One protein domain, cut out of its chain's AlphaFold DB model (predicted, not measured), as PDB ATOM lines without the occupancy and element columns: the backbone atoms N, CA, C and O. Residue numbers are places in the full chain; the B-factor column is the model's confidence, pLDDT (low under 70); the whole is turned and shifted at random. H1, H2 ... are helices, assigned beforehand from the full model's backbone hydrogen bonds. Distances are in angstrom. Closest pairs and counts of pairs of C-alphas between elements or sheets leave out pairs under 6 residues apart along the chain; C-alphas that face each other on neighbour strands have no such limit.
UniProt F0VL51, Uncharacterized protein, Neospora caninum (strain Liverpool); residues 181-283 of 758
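This is residues 181 to 283 of the 758 residues of an uncharacterized protein of Neospora caninum (strain Liverpool) (UniProt F0VL51). Five helices run up and down as a bundle, each against the one before: H1 to H4 make a four-sided group, and H5 packs on its outside, over H1 and H2. The printed part has 103 residues with five named helices, no named strand, and is all helix. It is compact, radius of gyration of the C-alphas 13.0 A, spanning 36 by 29 by 27 A.

H1, residues 189 to 203, touches H4, residues 253 to 264; their closest C-alphas, Phe 196 and Tyr 260, are 6.3 A apart. H2, residues 206 to 220, and H3, residues 225 to 246, form a hairpin, closest C-alphas Tyr 219 and Ala 227, 5.9 A. H5, residues 270 to 280, touches H2, closest C-alphas Ala 206 and Val 277, 6.3 A. Every O i to N i+4 pair is within hydrogen-bond range in H1, H2, H4 and H5; in H3, 17 of 18.

H1 begins at C-alpha 189 (-16.235, -14.438, -3.077); H3 measures 31.8 A; H5 ends at C-alpha 280 (2.651, -7.849, 0.313).

The printed part has no cut and no long link. pLDDT is under 70 in residues 181 to 183 and 243 to 251.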
ATOM      1  N   VAL A 181     -14.822 -25.627  12.378       57.06
ATOM      2  CA  VAL A 181     -15.488 -25.576  11.069       57.06
ATOM      3  C   VAL A 181     -15.802 -24.109  10.771       57.06
ATOM      4  O   VAL A 181     -16.279 -23.396  11.649       57.06
ATOM      5  N   LEU A 182     -15.479 -23.653   9.561       65.62
ATOM      6  CA  LEU A 182     -15.780 -22.302   9.094       65.62
ATOM      7  C   LEU A 182     -16.875 -22.389   8.031       65.62
ATOM      8  O   LEU A 182     -16.664 -23.043   7.008       65.62
ATOM      9  N   ASP A 183     -17.990 -21.689   8.234       69.38
ATOM     10  CA  ASP A 183     -19.087 -21.589   7.260       69.38
ATOM     11  C   ASP A 183     -18.740 -20.600   6.134       69.38
ATOM     12  O   ASP A 183     -19.365 -19.554   5.938       69.38
ATOM     13  N   LEU A 184     -17.708 -20.963   5.363       71.19
ATOM     14  CA  LEU A 184     -17.182 -20.199   4.227       71.19
ATOM     15  C   LEU A 184     -18.210 -20.003   3.098       71.19
ATOM     16  O   LEU A 184     -18.003 -19.159   2.230       71.19
ATOM     17  N   ASP A 185     -19.313 -20.753   3.104       73.38
ATOM     18  CA  ASP A 185     -20.407 -20.634   2.136       73.38
ATOM     19  C   ASP A 185     -21.300 -19.401   2.339       73.38
ATOM     20  O   ASP A 185     -21.993 -19.002   1.406       73.38
ATOM     21  N   SER A 186     -21.251 -18.769   3.516       76.62
ATOM     22  CA  SER A 186     -21.950 -17.502   3.792       76.62
ATOM     23  C   SER A 186     -21.194 -16.257   3.300       76.62
ATOM     24  O   SER A 186     -21.763 -15.170   3.220       76.62
ATOM     25  N   VAL A 187     -19.903 -16.399   2.973       80.81
ATOM     26  CA  VAL A 187     -18.984 -15.279   2.723       80.81
ATOM     27  C   VAL A 187     -18.921 -14.940   1.231       80.81
ATOM     28  O   VAL A 187     -18.806 -15.822   0.378       80.81
ATOM     29  N   SER A 188     -18.944 -13.646   0.895       86.00
ATOM     30  CA  SER A 188     -18.859 -13.205  -0.502       86.00
ATOM     31  C   SER A 188     -17.512 -13.599  -1.144       86.00
ATOM     32  O   SER A 188     -16.470 -13.534  -0.480       86.00
ATOM     33  N   PRO A 189     -17.470 -13.971  -2.443       83.44
ATOM     34  CA  PRO A 189     -16.235 -14.438  -3.077       83.44
ATOM     35  C   PRO A 189     -15.073 -13.441  -2.995       83.44
ATOM     36  O   PRO A 189     -13.933 -13.862  -2.831       83.44
ATOM     37  N   ALA A 190     -15.351 -12.133  -3.053       85.81
ATOM     38  CA  ALA A 190     -14.331 -11.090  -2.944       85.81
ATOM     39  C   ALA A 190     -13.671 -11.068  -1.555       85.81
ATOM     40  O   ALA A 190     -12.443 -11.123  -1.457       85.81
ATOM     41  N   VAL A 191     -14.470 -11.069  -0.480       86.44
ATOM     42  CA  VAL A 191     -13.963 -11.137   0.902       86.44
ATOM     43  C   VAL A 191     -13.198 -12.442   1.125       86.44
ATOM     44  O   VAL A 191     -12.122 -12.426   1.713       86.44
ATOM     45  N   LEU A 192     -13.694 -13.556   0.579       88.31
ATOM     46  CA  LEU A 192     -13.073 -14.881   0.674       88.31
ATOM     47  C   LEU A 192     -11.723 -14.952  -0.080       88.31
ATOM     48  O   LEU A 192     -10.775 -15.575   0.399       88.31
ATOM     49  N   HIS A 193     -11.583 -14.277  -1.229       90.56
ATOM     50  CA  HIS A 193     -10.300 -14.150  -1.943       90.56
ATOM     51  C   HIS A 193      -9.300 -13.282  -1.176       90.56
ATOM     52  O   HIS A 193      -8.124 -13.645  -1.088       90.56
ATOM     53  N   HIS A 194      -9.758 -12.159  -0.612       89.44
ATOM     54  CA  HIS A 194      -8.934 -11.262   0.201       89.44
ATOM     55  C   HIS A 194      -8.470 -11.931   1.501       89.44
ATOM     56  O   HIS A 194      -7.273 -11.909   1.784       89.44
ATOM     57  N   SER A 195      -9.363 -12.577   2.257       88.25
ATOM     58  CA  SER A 195      -9.010 -13.248   3.514       88.25
ATOM     59  C   SER A 195      -8.082 -14.442   3.288       88.25
ATOM     60  O   SER A 195      -7.106 -14.597   4.023       88.25
ATOM     61  N   PHE A 196      -8.293 -15.225   2.222       90.31
ATOM     62  CA  PHE A 196      -7.353 -16.273   1.829       90.31
ATOM     63  C   PHE A 196      -5.969 -15.708   1.494       90.31
ATOM     64  O   PHE A 196      -4.977 -16.197   2.030       90.31
ATOM     65  N   MET A 197      -5.877 -14.682   0.639       89.88
ATOM     66  CA  MET A 197      -4.581 -14.095   0.271       89.88
ATOM     67  C   MET A 197      -3.873 -13.442   1.461       89.88
ATOM     68  O   MET A 197      -2.659 -13.590   1.591       89.88
ATOM     69  N   PHE A 198      -4.619 -12.790   2.353       89.56
ATOM     70  CA  PHE A 198      -4.098 -12.220   3.592       89.56
ATOM     71  C   PHE A 198      -3.528 -13.303   4.517       89.56
ATOM     72  O   PHE A 198      -2.353 -13.236   4.869       89.56
ATOM     73  N   LEU A 199      -4.310 -14.338   4.856       87.75
ATOM     74  CA  LEU A 199      -3.845 -15.457   5.687       87.75
ATOM     75  C   LEU A 199      -2.643 -16.167   5.057       87.75
ATOM     76  O   LEU A 199      -1.686 -16.518   5.746       87.75
ATOM     77  N   LEU A 200      -2.672 -16.357   3.740       87.31
ATOM     78  CA  LEU A 200      -1.620 -17.054   3.025       87.31
ATOM     79  C   LEU A 200      -0.309 -16.246   3.007       87.31
ATOM     80  O   LEU A 200       0.749 -16.824   3.234       87.31
ATOM     81  N   VAL A 201      -0.360 -14.927   2.790       85.81
ATOM     82  CA  VAL A 201       0.826 -14.049   2.807       85.81
ATOM     83  C   VAL A 201       1.331 -13.766   4.227       85.81
ATOM     84  O   VAL A 201       2.539 -13.691   4.432       85.81
ATOM     85  N   LYS A 202       0.439 -13.653   5.217       85.00
ATOM     86  CA  LYS A 202       0.797 -13.406   6.625       85.00
ATOM     87  C   LYS A 202       1.579 -14.565   7.253       85.00
ATOM     88  O   LYS A 202       2.366 -14.337   8.169       85.00
ATOM     89  N   HIS A 203       1.363 -15.795   6.780       81.50
ATOM     90  CA  HIS A 203       1.884 -17.003   7.425       81.50
ATOM     91  C   HIS A 203       2.800 -17.881   6.547       81.50
ATOM     92  O   HIS A 203       3.450 -18.778   7.086       81.50
ATOM     93  N   LEU A 204       2.910 -17.630   5.234       82.12
ATOM     94  CA  LEU A 204       3.822 -18.346   4.326       82.12
ATOM     95  C   LEU A 204       4.716 -17.364   3.535       82.12
ATOM     96  O   LEU A 204       4.246 -16.309   3.111       82.12
ATOM     97  N   PRO A 205       5.990 -17.709   3.259       83.44
ATOM     98  CA  PRO A 205       6.875 -16.885   2.441       83.44
ATOM     99  C   PRO A 205       6.470 -16.915   0.959       83.44
ATOM    100  O   PRO A 205       5.970 -17.920   0.443       83.44
ATOM    101  N   ALA A 206       6.740 -15.822   0.244       81.44
ATOM    102  CA  ALA A 206       6.245 -15.548  -1.105       81.44
ATOM    103  C   ALA A 206       6.540 -16.655  -2.135       81.44
ATOM    104  O   ALA A 206       5.709 -16.927  -3.003       81.44
ATOM    105  N   GLU A 207       7.677 -17.355  -2.049       82.62
ATOM    106  CA  GLU A 207       7.969 -18.481  -2.942       82.62
ATOM    107  C   GLU A 207       7.103 -19.726  -2.691       82.62
ATOM    108  O   GLU A 207       7.056 -20.609  -3.545       82.62
ATOM    109  N   ILE A 208       6.438 -19.840  -1.538       83.88
ATOM    110  CA  ILE A 208       5.411 -20.854  -1.271       83.88
ATOM    111  C   ILE A 208       4.052 -20.346  -1.744       83.88
ATOM    112  O   ILE A 208       3.342 -21.093  -2.413       83.88
ATOM    113  N   CYS A 209       3.750 -19.062  -1.558       85.19
ATOM    114  CA  CYS A 209       2.546 -18.434  -2.104       85.19
ATOM    115  C   CYS A 209       2.448 -18.588  -3.630       85.19
ATOM    116  O   CYS A 209       1.410 -18.978  -4.165       85.19
ATOM    117  N   LEU A 210       3.566 -18.393  -4.336       86.25
ATOM    118  CA  LEU A 210       3.659 -18.611  -5.781       86.25
ATOM    119  C   LEU A 210       3.620 -20.102  -6.173       86.25
ATOM    120  O   LEU A 210       3.124 -20.424  -7.255       86.25
ATOM    121  N   LYS A 211       4.071 -21.033  -5.315       89.00
ATOM    122  CA  LYS A 211       3.879 -22.487  -5.531       89.00
ATOM    123  C   LYS A 211       2.407 -22.876  -5.388       89.00
ATOM    124  O   LYS A 211       1.913 -23.633  -6.215       89.00
ATOM    125  N   VAL A 212       1.700 -22.331  -4.396       89.12
ATOM    126  CA  VAL A 212       0.257 -22.545  -4.222       89.12
ATOM    127  C   VAL A 212      -0.505 -21.998  -5.430       89.12
ATOM    128  O   VAL A 212      -1.211 -22.750  -6.092       89.12
ATOM    129  N   LEU A 213      -0.287 -20.737  -5.813       88.25
ATOM    130  CA  LEU A 213      -0.942 -20.127  -6.978       88.25
ATOM    131  C   LEU A 213      -0.675 -20.877  -8.294       88.25
ATOM    132  O   LEU A 213      -1.605 -21.117  -9.062       88.25
ATOM    133  N   SER A 214       0.567 -21.298  -8.546       88.50
ATOM    134  CA  SER A 214       0.897 -22.065  -9.759       88.50
ATOM    135  C   SER A 214       0.341 -23.493  -9.747       88.50
ATOM    136  O   SER A 214      -0.021 -24.004 -10.805       88.50
ATOM    137  N   ARG A 215       0.191 -24.134  -8.581       87.50
ATOM    138  CA  ARG A 215      -0.516 -25.420  -8.474       87.50
ATOM    139  C   ARG A 215      -2.030 -25.264  -8.621       87.50
ATOM    140  O   ARG A 215      -2.623 -26.084  -9.313       87.50
ATOM    141  N   ILE A 216      -2.637 -24.208  -8.069       88.88
ATOM    142  CA  ILE A 216      -4.051 -23.871  -8.326       88.88
ATOM    143  C   ILE A 216      -4.273 -23.707  -9.833       88.88
ATOM    144  O   ILE A 216      -5.198 -24.315 -10.352       88.88
ATOM    145  N   ALA A 217      -3.400 -22.989 -10.548       86.44
ATOM    146  CA  ALA A 217      -3.477 -22.864 -12.006       86.44
ATOM    147  C   ALA A 217      -3.419 -24.231 -12.722       86.44
ATOM    148  O   ALA A 217      -4.357 -24.603 -13.420       86.44
ATOM    149  N   VAL A 218      -2.368 -25.022 -12.472       87.31
ATOM    150  CA  VAL A 218      -2.157 -26.328 -13.130       87.31
ATOM    151  C   VAL A 218      -3.297 -27.323 -12.875       87.31
ATOM    152  O   VAL A 218      -3.626 -28.106 -13.763       87.31
ATOM    153  N   TYR A 219      -3.900 -27.319 -11.683       85.00
ATOM    154  CA  TYR A 219      -5.036 -28.193 -11.379       85.00
ATOM    155  C   TYR A 219      -6.387 -27.605 -11.812       85.00
ATOM    156  O   TYR A 219      -7.287 -28.373 -12.146       85.00
ATOM    157  N   ARG A 220      -6.533 -26.272 -11.883       82.31
ATOM    158  CA  ARG A 220      -7.719 -25.604 -12.443       82.31
ATOM    159  C   ARG A 220      -7.911 -25.967 -13.911       82.31
ATOM    160  O   ARG A 220      -9.035 -26.282 -14.277       82.31
ATOM    161  N   ASP A 221      -6.845 -26.007 -14.707       81.50
ATOM    162  CA  ASP A 221      -6.899 -26.371 -16.134       81.50
ATOM    163  C   ASP A 221      -7.311 -27.842 -16.382       81.50
ATOM    164  O   ASP A 221      -7.607 -28.235 -17.512       81.50
ATOM    165  N   VAL A 222      -7.346 -28.680 -15.336       83.06
ATOM    166  CA  VAL A 222      -7.678 -30.109 -15.418       83.06
ATOM    167  C   VAL A 222      -8.942 -30.396 -14.606       83.06
ATOM    168  O   VAL A 222      -8.881 -30.905 -13.489       83.06
ATOM    169  N   HIS A 223     -10.107 -30.106 -15.192       77.06
ATOM    170  CA  HIS A 223     -11.440 -30.308 -14.599       77.06
ATOM    171  C   HIS A 223     -11.809 -31.800 -14.391       77.06
ATOM    172  O   HIS A 223     -12.734 -32.326 -15.005       77.06
ATOM    173  N   THR A 224     -11.083 -32.512 -13.527       87.75
ATOM    174  CA  THR A 224     -11.389 -33.894 -13.120       87.75
ATOM    175  C   THR A 224     -11.397 -34.016 -11.599       87.75
ATOM    176  O   THR A 224     -10.573 -33.399 -10.924       87.75
ATOM    177  N   GLN A 225     -12.274 -34.861 -11.050       86.44
ATOM    178  CA  GLN A 225     -12.329 -35.117  -9.604       86.44
ATOM    179  C   GLN A 225     -10.965 -35.561  -9.051       86.44
ATOM    180  O   GLN A 225     -10.516 -35.049  -8.031       86.44
ATOM    181  N   LEU A 226     -10.250 -36.438  -9.766       89.62
ATOM    182  CA  LEU A 226      -8.918 -36.900  -9.366       89.62
ATOM    183  C   LEU A 226      -7.886 -35.758  -9.299       89.62
ATOM    184  O   LEU A 226      -7.019 -35.766  -8.428       89.62
ATOM    185  N   ALA A 227      -7.969 -34.764 -10.189       84.38
ATOM    186  CA  ALA A 227      -7.120 -33.574 -10.126       84.38
ATOM    187  C   ALA A 227      -7.469 -32.683  -8.921       84.38
ATOM    188  O   ALA A 227      -6.558 -32.191  -8.263       84.38
ATOM    189  N   TYR A 228      -8.755 -32.538  -8.589       87.31
ATOM    190  CA  TYR A 228      -9.217 -31.791  -7.414       87.31
ATOM    191  C   TYR A 228      -8.821 -32.473  -6.090       87.31
ATOM    192  O   TYR A 228      -8.288 -31.825  -5.191       87.31
ATOM    193  N   GLU A 229      -8.967 -33.795  -5.984       88.19
ATOM    194  CA  GLU A 229      -8.479 -34.555  -4.828       88.19
ATOM    195  C   GLU A 229      -6.952 -34.462  -4.677       88.19
ATOM    196  O   GLU A 229      -6.443 -34.298  -3.570       88.19
ATOM    197  N   ASN A 230      -6.207 -34.551  -5.784       89.25
ATOM    198  CA  ASN A 230      -4.751 -34.421  -5.758       89.25
ATOM    199  C   ASN A 230      -4.303 -32.993  -5.428       89.25
ATOM    200  O   ASN A 230      -3.337 -32.838  -4.694       89.25
ATOM    201  N   LEU A 231      -5.026 -31.964  -5.884       88.94
ATOM    202  CA  LEU A 231      -4.835 -30.577  -5.453       88.94
ATOM    203  C   LEU A 231      -4.996 -30.449  -3.931       88.94
ATOM    204  O   LEU A 231      -4.124 -29.880  -3.284       88.94
ATOM    205  N   ILE A 232      -6.061 -31.007  -3.348       88.81
ATOM    206  CA  ILE A 232      -6.291 -30.963  -1.894       88.81
ATOM    207  C   ILE A 232      -5.167 -31.681  -1.129       88.81
ATOM    208  O   ILE A 232      -4.662 -31.139  -0.146       88.81
ATOM    209  N   ARG A 233      -4.725 -32.858  -1.598       87.69
ATOM    210  CA  ARG A 233      -3.595 -33.603  -1.006       87.69
ATOM    211  C   ARG A 233      -2.277 -32.820  -1.094       87.69
ATOM    212  O   ARG A 233      -1.600 -32.668  -0.079       87.69
ATOM    213  N   ASP A 234      -1.940 -32.288  -2.272       87.19
ATOM    214  CA  ASP A 234      -0.729 -31.486  -2.495       87.19
ATOM    215  C   ASP A 234      -0.736 -30.212  -1.636       87.19
ATOM    216  O   ASP A 234       0.295 -29.856  -1.070       87.19
ATOM    217  N   MET A 235      -1.882 -29.535  -1.502       87.00
ATOM    218  CA  MET A 235      -2.006 -28.320  -0.687       87.00
ATOM    219  C   MET A 235      -1.945 -28.612   0.806       87.00
ATOM    220  O   MET A 235      -1.211 -27.930   1.516       87.00
ATOM    221  N   GLY A 236      -2.637 -29.655   1.274       85.25
ATOM    222  CA  GLY A 236      -2.516 -30.131   2.650       85.25
ATOM    223  C   GLY A 236      -1.055 -30.387   3.014       85.25
ATOM    224  O   GLY A 236      -0.560 -29.808   3.976       85.25
ATOM    225  N   PHE A 237      -0.334 -31.147   2.183       85.06
ATOM    226  CA  PHE A 237       1.091 -31.419   2.383       85.06
ATOM    227  C   PHE A 237       1.976 -30.164   2.298       85.06
ATOM    228  O   PHE A 237       2.902 -30.020   3.092       85.06
ATOM    229  N   LEU A 238       1.715 -29.241   1.362       84.50
ATOM    230  CA  LEU A 238       2.464 -27.981   1.252       84.50
ATOM    231  C   LEU A 238       2.292 -27.095   2.491       84.50
ATOM    232  O   LEU A 238       3.265 -26.472   2.920       84.50
ATOM    233  N   PHE A 239       1.088 -27.043   3.065       84.31
ATOM    234  CA  PHE A 239       0.822 -26.283   4.280       84.31
ATOM    235  C   PHE A 239       1.402 -26.979   5.518       84.31
ATOM    236  O   PHE A 239       2.175 -26.347   6.237       84.31
ATOM    237  N   THR A 240       1.105 -28.266   5.766       78.25
ATOM    238  CA  THR A 240       1.599 -28.953   6.978       78.25
ATOM    239  C   THR A 240       3.120 -28.983   7.023       78.25
ATOM    240  O   THR A 240       3.690 -28.556   8.021       78.25
ATOM    241  N   LYS A 241       3.788 -29.334   5.915       79.06
ATOM    242  CA  LYS A 241       5.255 -29.375   5.841       79.06
ATOM    243  C   LYS A 241       5.920 -28.023   6.120       79.06
ATOM    244  O   LYS A 241       7.059 -27.996   6.581       79.06
ATOM    245  N   HIS A 242       5.258 -26.902   5.822       71.75
ATOM    246  CA  HIS A 242       5.804 -25.589   6.164       71.75
ATOM    247  C   HIS A 242       5.633 -25.275   7.654       71.75
ATOM    248  O   HIS A 242       6.594 -24.863   8.299       71.75
ATOM    249  N   TYR A 243       4.453 -25.523   8.228       69.62
ATOM    250  CA  TYR A 243       4.232 -25.295   9.661       69.62
ATOM    251  C   TYR A 243       5.068 -26.240  10.538       69.62
ATOM    252  O   TYR A 243       5.650 -25.783  11.515       69.62
ATOM    253  N   GLU A 244       5.247 -27.502  10.141       66.12
ATOM    254  CA  GLU A 244       6.172 -28.460  10.776       66.12
ATOM    255  C   GLU A 244       7.634 -27.973  10.781       66.12
ATOM    256  O   GLU A 244       8.387 -28.297  11.696       66.12
ATOM    257  N   ALA A 245       8.044 -27.188   9.777       63.22
ATOM    258  CA  ALA A 245       9.403 -26.658   9.655       63.22
ATOM    259  C   ALA A 245       9.612 -25.293  10.344       63.22
ATOM    260  O   ALA A 245      10.757 -24.895  10.558       63.22
ATOM    261  N   CYS A 246       8.536 -24.564  10.665       57.56
ATOM    262  CA  CYS A 246       8.604 -23.192  11.186       57.56
ATOM    263  C   CYS A 246       8.027 -23.011  12.598       57.56
ATOM    264  O   CYS A 246       8.350 -22.023  13.251       57.56
ATOM    265  N   THR A 247       7.191 -23.931  13.082       55.00
ATOM    266  CA  THR A 247       6.527 -23.844  14.393       55.00
ATOM    267  C   THR A 247       6.458 -25.214  15.061       55.00
ATOM    268  O   THR A 247       5.882 -26.148  14.513       55.00
ATOM    269  N   SER A 248       6.987 -25.328  16.282       48.19
ATOM    270  CA  SER A 248       6.878 -26.543  17.108       48.19
ATOM    271  C   SER A 248       5.463 -26.784  17.659       48.19
ATOM    272  O   SER A 248       5.161 -27.871  18.153       48.19
ATOM    273  N   THR A 249       4.584 -25.784  17.570       48.88
ATOM    274  CA  THR A 249       3.184 -25.820  17.996       48.88
ATOM    275  C   THR A 249       2.245 -26.201  16.841       48.88
ATOM    276  O   THR A 249       2.307 -25.599  15.768       48.88
ATOM    277  N   PRO A 250       1.326 -27.171  17.022       54.91
ATOM    278  CA  PRO A 250       0.381 -27.556  15.977       54.91
ATOM    279  C   PRO A 250      -0.752 -26.525  15.841       54.91
ATOM    280  O   PRO A 250      -1.704 -26.543  16.617       54.91
ATOM    281  N   HIS A 251      -0.675 -25.653  14.834       60.69
ATOM    282  CA  HIS A 251      -1.725 -24.675  14.523       60.69
ATOM    283  C   HIS A 251      -2.752 -25.206  13.506       60.69
ATOM    284  O   HIS A 251      -2.389 -25.792  12.484       60.69
ATOM    285  N   ASP A 252      -4.039 -24.919  13.731       70.44
ATOM    286  CA  ASP A 252      -5.161 -25.333  12.861       70.44
ATOM    287  C   ASP A 252      -5.213 -24.610  11.496       70.44
ATOM    288  O   ASP A 252      -6.045 -24.916  10.640       70.44
ATOM    289  N   LEU A 253      -4.286 -23.676  11.259       75.75
ATOM    290  CA  LEU A 253      -4.219 -22.846  10.057       75.75
ATOM    291  C   LEU A 253      -4.001 -23.653   8.763       75.75
ATOM    292  O   LEU A 253      -4.453 -23.234   7.700       75.75
ATOM    293  N   GLY A 254      -3.352 -24.822   8.833       80.25
ATOM    294  CA  GLY A 254      -3.218 -25.735   7.690       80.25
ATOM    295  C   GLY A 254      -4.586 -26.202   7.161       80.25
ATOM    296  O   GLY A 254      -4.930 -25.868   6.025       80.25
ATOM    297  N   PRO A 255      -5.395 -26.915   7.970       81.12
ATOM    298  CA  PRO A 255      -6.789 -27.238   7.656       81.12
ATOM    299  C   PRO A 255      -7.634 -26.034   7.215       81.12
ATOM    300  O   PRO A 255      -8.346 -26.135   6.216       81.12
ATOM    301  N   THR A 256      -7.511 -24.881   7.885       82.25
ATOM    302  CA  THR A 256      -8.194 -23.639   7.481       82.25
ATOM    303  C   THR A 256      -7.835 -23.223   6.052       82.25
ATOM    304  O   THR A 256      -8.729 -22.994   5.240       82.25
ATOM    305  N   LEU A 257      -6.545 -23.168   5.705       86.06
ATOM    306  CA  LEU A 257      -6.099 -22.814   4.354       86.06
ATOM    307  C   LEU A 257      -6.550 -23.841   3.304       86.06
ATOM    308  O   LEU A 257      -6.868 -23.443   2.186       86.06
ATOM    309  N   VAL A 258      -6.649 -25.134   3.644       87.94
ATOM    310  CA  VAL A 258      -7.238 -26.148   2.746       87.94
ATOM    311  C   VAL A 258      -8.730 -25.891   2.515       87.94
ATOM    312  O   VAL A 258      -9.170 -25.939   1.369       87.94
ATOM    313  N   ALA A 259      -9.503 -25.565   3.557       84.94
ATOM    314  CA  ALA A 259     -10.926 -25.241   3.422       84.94
ATOM    315  C   ALA A 259     -11.154 -24.011   2.519       84.94
ATOM    316  O   ALA A 259     -11.987 -24.057   1.612       84.94
ATOM    317  N   TYR A 260     -10.344 -22.956   2.688       87.81
ATOM    318  CA  TYR A 260     -10.330 -21.825   1.758       87.81
ATOM    319  C   TYR A 260      -9.951 -22.257   0.332       87.81
ATOM    320  O   TYR A 260     -10.666 -21.900  -0.605       87.81
ATOM    321  N   VAL A 261      -8.886 -23.059   0.149       89.00
ATOM    322  CA  VAL A 261      -8.480 -23.581  -1.172       89.00
ATOM    323  C   VAL A 261      -9.652 -24.261  -1.878       89.00
ATOM    324  O   VAL A 261      -9.928 -23.912  -3.023       89.00
ATOM    325  N   CYS A 262     -10.371 -25.166  -1.207       86.81
ATOM    326  CA  CYS A 262     -11.528 -25.867  -1.771       86.81
ATOM    327  C   CYS A 262     -12.567 -24.907  -2.377       86.81
ATOM    328  O   CYS A 262     -13.088 -25.169  -3.461       86.81
ATOM    329  N   ARG A 263     -12.835 -23.768  -1.719       86.19
ATOM    330  CA  ARG A 263     -13.858 -22.808  -2.159       86.19
ATOM    331  C   ARG A 263     -13.382 -21.829  -3.239       86.19
ATOM    332  O   ARG A 263     -14.201 -21.346  -4.024       86.19
ATOM    333  N   ILE A 264     -12.078 -21.550  -3.315       87.31
ATOM    334  CA  ILE A 264     -11.511 -20.568  -4.259       87.31
ATOM    335  C   ILE A 264     -11.048 -21.135  -5.605       87.31
ATOM    336  O   ILE A 264     -10.906 -20.336  -6.528       87.31
ATOM    337  N   VAL A 265     -10.774 -22.446  -5.749       86.25
ATOM    338  CA  VAL A 265     -10.030 -23.009  -6.915       86.25
ATOM    339  C   VAL A 265     -10.528 -22.476  -8.265       86.25
ATOM    340  O   VAL A 265      -9.740 -22.133  -9.146       86.25
ATOM    341  N   GLN A 266     -11.851 -22.408  -8.414       86.12
ATOM    342  CA  GLN A 266     -12.530 -21.999  -9.642       86.12
ATOM    343  C   GLN A 266     -12.713 -20.476  -9.744       86.12
ATOM    344  O   GLN A 266     -12.675 -19.925 -10.844       86.12
ATOM    345  N   THR A 267     -12.900 -19.789  -8.613       87.31
ATOM    346  CA  THR A 267     -13.313 -18.378  -8.566       87.31
ATOM    347  C   THR A 267     -12.140 -17.399  -8.527       87.31
ATOM    348  O   THR A 267     -12.267 -16.296  -9.051       87.31
ATOM    349  N   ILE A 268     -10.990 -17.767  -7.951       88.62
ATOM    350  CA  ILE A 268      -9.879 -16.825  -7.753       88.62
ATOM    351  C   ILE A 268      -9.165 -16.460  -9.058       88.62
ATOM    352  O   ILE A 268      -8.815 -17.320  -9.871       88.62
ATOM    353  N   SER A 269      -8.898 -15.167  -9.243       89.38
ATOM    354  CA  SER A 269      -8.026 -14.686 -10.315       89.38
ATOM    355  C   SER A 269      -6.561 -14.915  -9.936       89.38
ATOM    356  O   SER A 269      -6.021 -14.284  -9.026       89.38
ATOM    357  N   ILE A 270      -5.899 -15.820 -10.659       87.31
ATOM    358  CA  ILE A 270      -4.485 -16.165 -10.445       87.31
ATOM    359  C   ILE A 270      -3.589 -14.937 -10.675       87.31
ATOM    360  O   ILE A 270      -2.654 -14.708  -9.911       87.31
ATOM    361  N   ALA A 271      -3.903 -14.106 -11.676       84.94
ATOM    362  CA  ALA A 271      -3.170 -12.872 -11.962       84.94
ATOM    363  C   ALA A 271      -3.302 -11.841 -10.825       84.94
ATOM    364  O   ALA A 271      -2.310 -11.228 -10.428       84.94
ATOM    365  N   TRP A 272      -4.504 -11.694 -10.256       90.19
ATOM    366  CA  TRP A 272      -4.730 -10.853  -9.077       90.19
ATOM    367  C   TRP A 272      -3.966 -11.385  -7.855       90.19
ATOM    368  O   TRP A 272      -3.231 -10.626  -7.230       90.19
ATOM    369  N   GLY A 273      -4.027 -12.693  -7.580       83.12
ATOM    370  CA  GLY A 273      -3.290 -13.316  -6.475       83.12
ATOM    371  C   GLY A 273      -1.768 -13.167  -6.600       83.12
ATOM    372  O   GLY A 273      -1.092 -12.843  -5.625       83.12
ATOM    373  N   VAL A 274      -1.210 -13.316  -7.808       85.19
ATOM    374  CA  VAL A 274       0.217 -13.055  -8.069       85.19
ATOM    375  C   VAL A 274       0.561 -11.580  -7.839       85.19
ATOM    376  O   VAL A 274       1.605 -11.290  -7.255       85.19
ATOM    377  N   ASN A 275      -0.310 -10.643  -8.226       80.38
ATOM    378  CA  ASN A 275      -0.119  -9.219  -7.941       80.38
ATOM    379  C   ASN A 275      -0.242  -8.885  -6.443       80.38
ATOM    380  O   ASN A 275       0.513  -8.043  -5.956       80.38
ATOM    381  N   TYR A 276      -1.112  -9.571  -5.697       83.56
ATOM    382  CA  TYR A 276      -1.235  -9.440  -4.243       83.56
ATOM    383  C   TYR A 276       0.049  -9.908  -3.540       83.56
ATOM    384  O   TYR A 276       0.672  -9.140  -2.805       83.56
ATOM    385  N   VAL A 277       0.536 -11.114  -3.860       82.06
ATOM    386  CA  VAL A 277       1.836 -11.623  -3.373       82.06
ATOM    387  C   VAL A 277       2.991 -10.712  -3.814       82.06
ATOM    388  O   VAL A 277       3.934 -10.503  -3.057       82.06
ATOM    389  N   ARG A 278       2.919 -10.097  -5.003       75.12
ATOM    390  CA  ARG A 278       3.911  -9.111  -5.469       75.12
ATOM    391  C   ARG A 278       3.876  -7.795  -4.676       75.12
ATOM    392  O   ARG A 278       4.897  -7.104  -4.673       75.12
ATOM    393  N   ARG A 279       2.765  -7.422  -4.034       75.38
ATOM    394  CA  ARG A 279       2.671  -6.230  -3.166       75.38
ATOM    395  C   ARG A 279       3.095  -6.531  -1.728       75.38
ATOM    396  O   ARG A 279       3.940  -5.817  -1.208       75.38
ATOM    397  N   PHE A 280       2.563  -7.598  -1.134       75.38
ATOM    398  CA  PHE A 280       2.651  -7.849   0.313       75.38
ATOM    399  C   PHE A 280       3.561  -9.029   0.715       75.38
ATOM    400  O   PHE A 280       3.819  -9.232   1.895       75.38
ATOM    401  N   GLY A 281       4.035  -9.838  -0.239       75.81
ATOM    402  CA  GLY A 281       4.777 -11.071   0.039       75.81
ATOM    403  C   GLY A 281       6.285 -10.887   0.232       75.81
ATOM    404  O   GLY A 281       6.992 -10.456  -0.681       75.81
ATOM    405  N   CYS A 282       6.796 -11.343   1.378       77.25
ATOM    406  CA  CYS A 282       8.229 -11.446   1.669       77.25
ATOM    407  C   CYS A 282       8.796 -12.815   1.252       77.25
ATOM    408  O   CYS A 282       8.237 -13.853   1.599       77.25
ATOM    409  N   PHE A 283       9.926 -12.839   0.538       76.31
ATOM    410  CA  PHE A 283      10.658 -14.077   0.225       76.31
ATOM    411  C   PHE A 283      11.501 -14.548   1.422       76.31
ATOM    412  O   PHE A 283      11.995 -13.725   2.197       76.31
TER     413      PHE A 283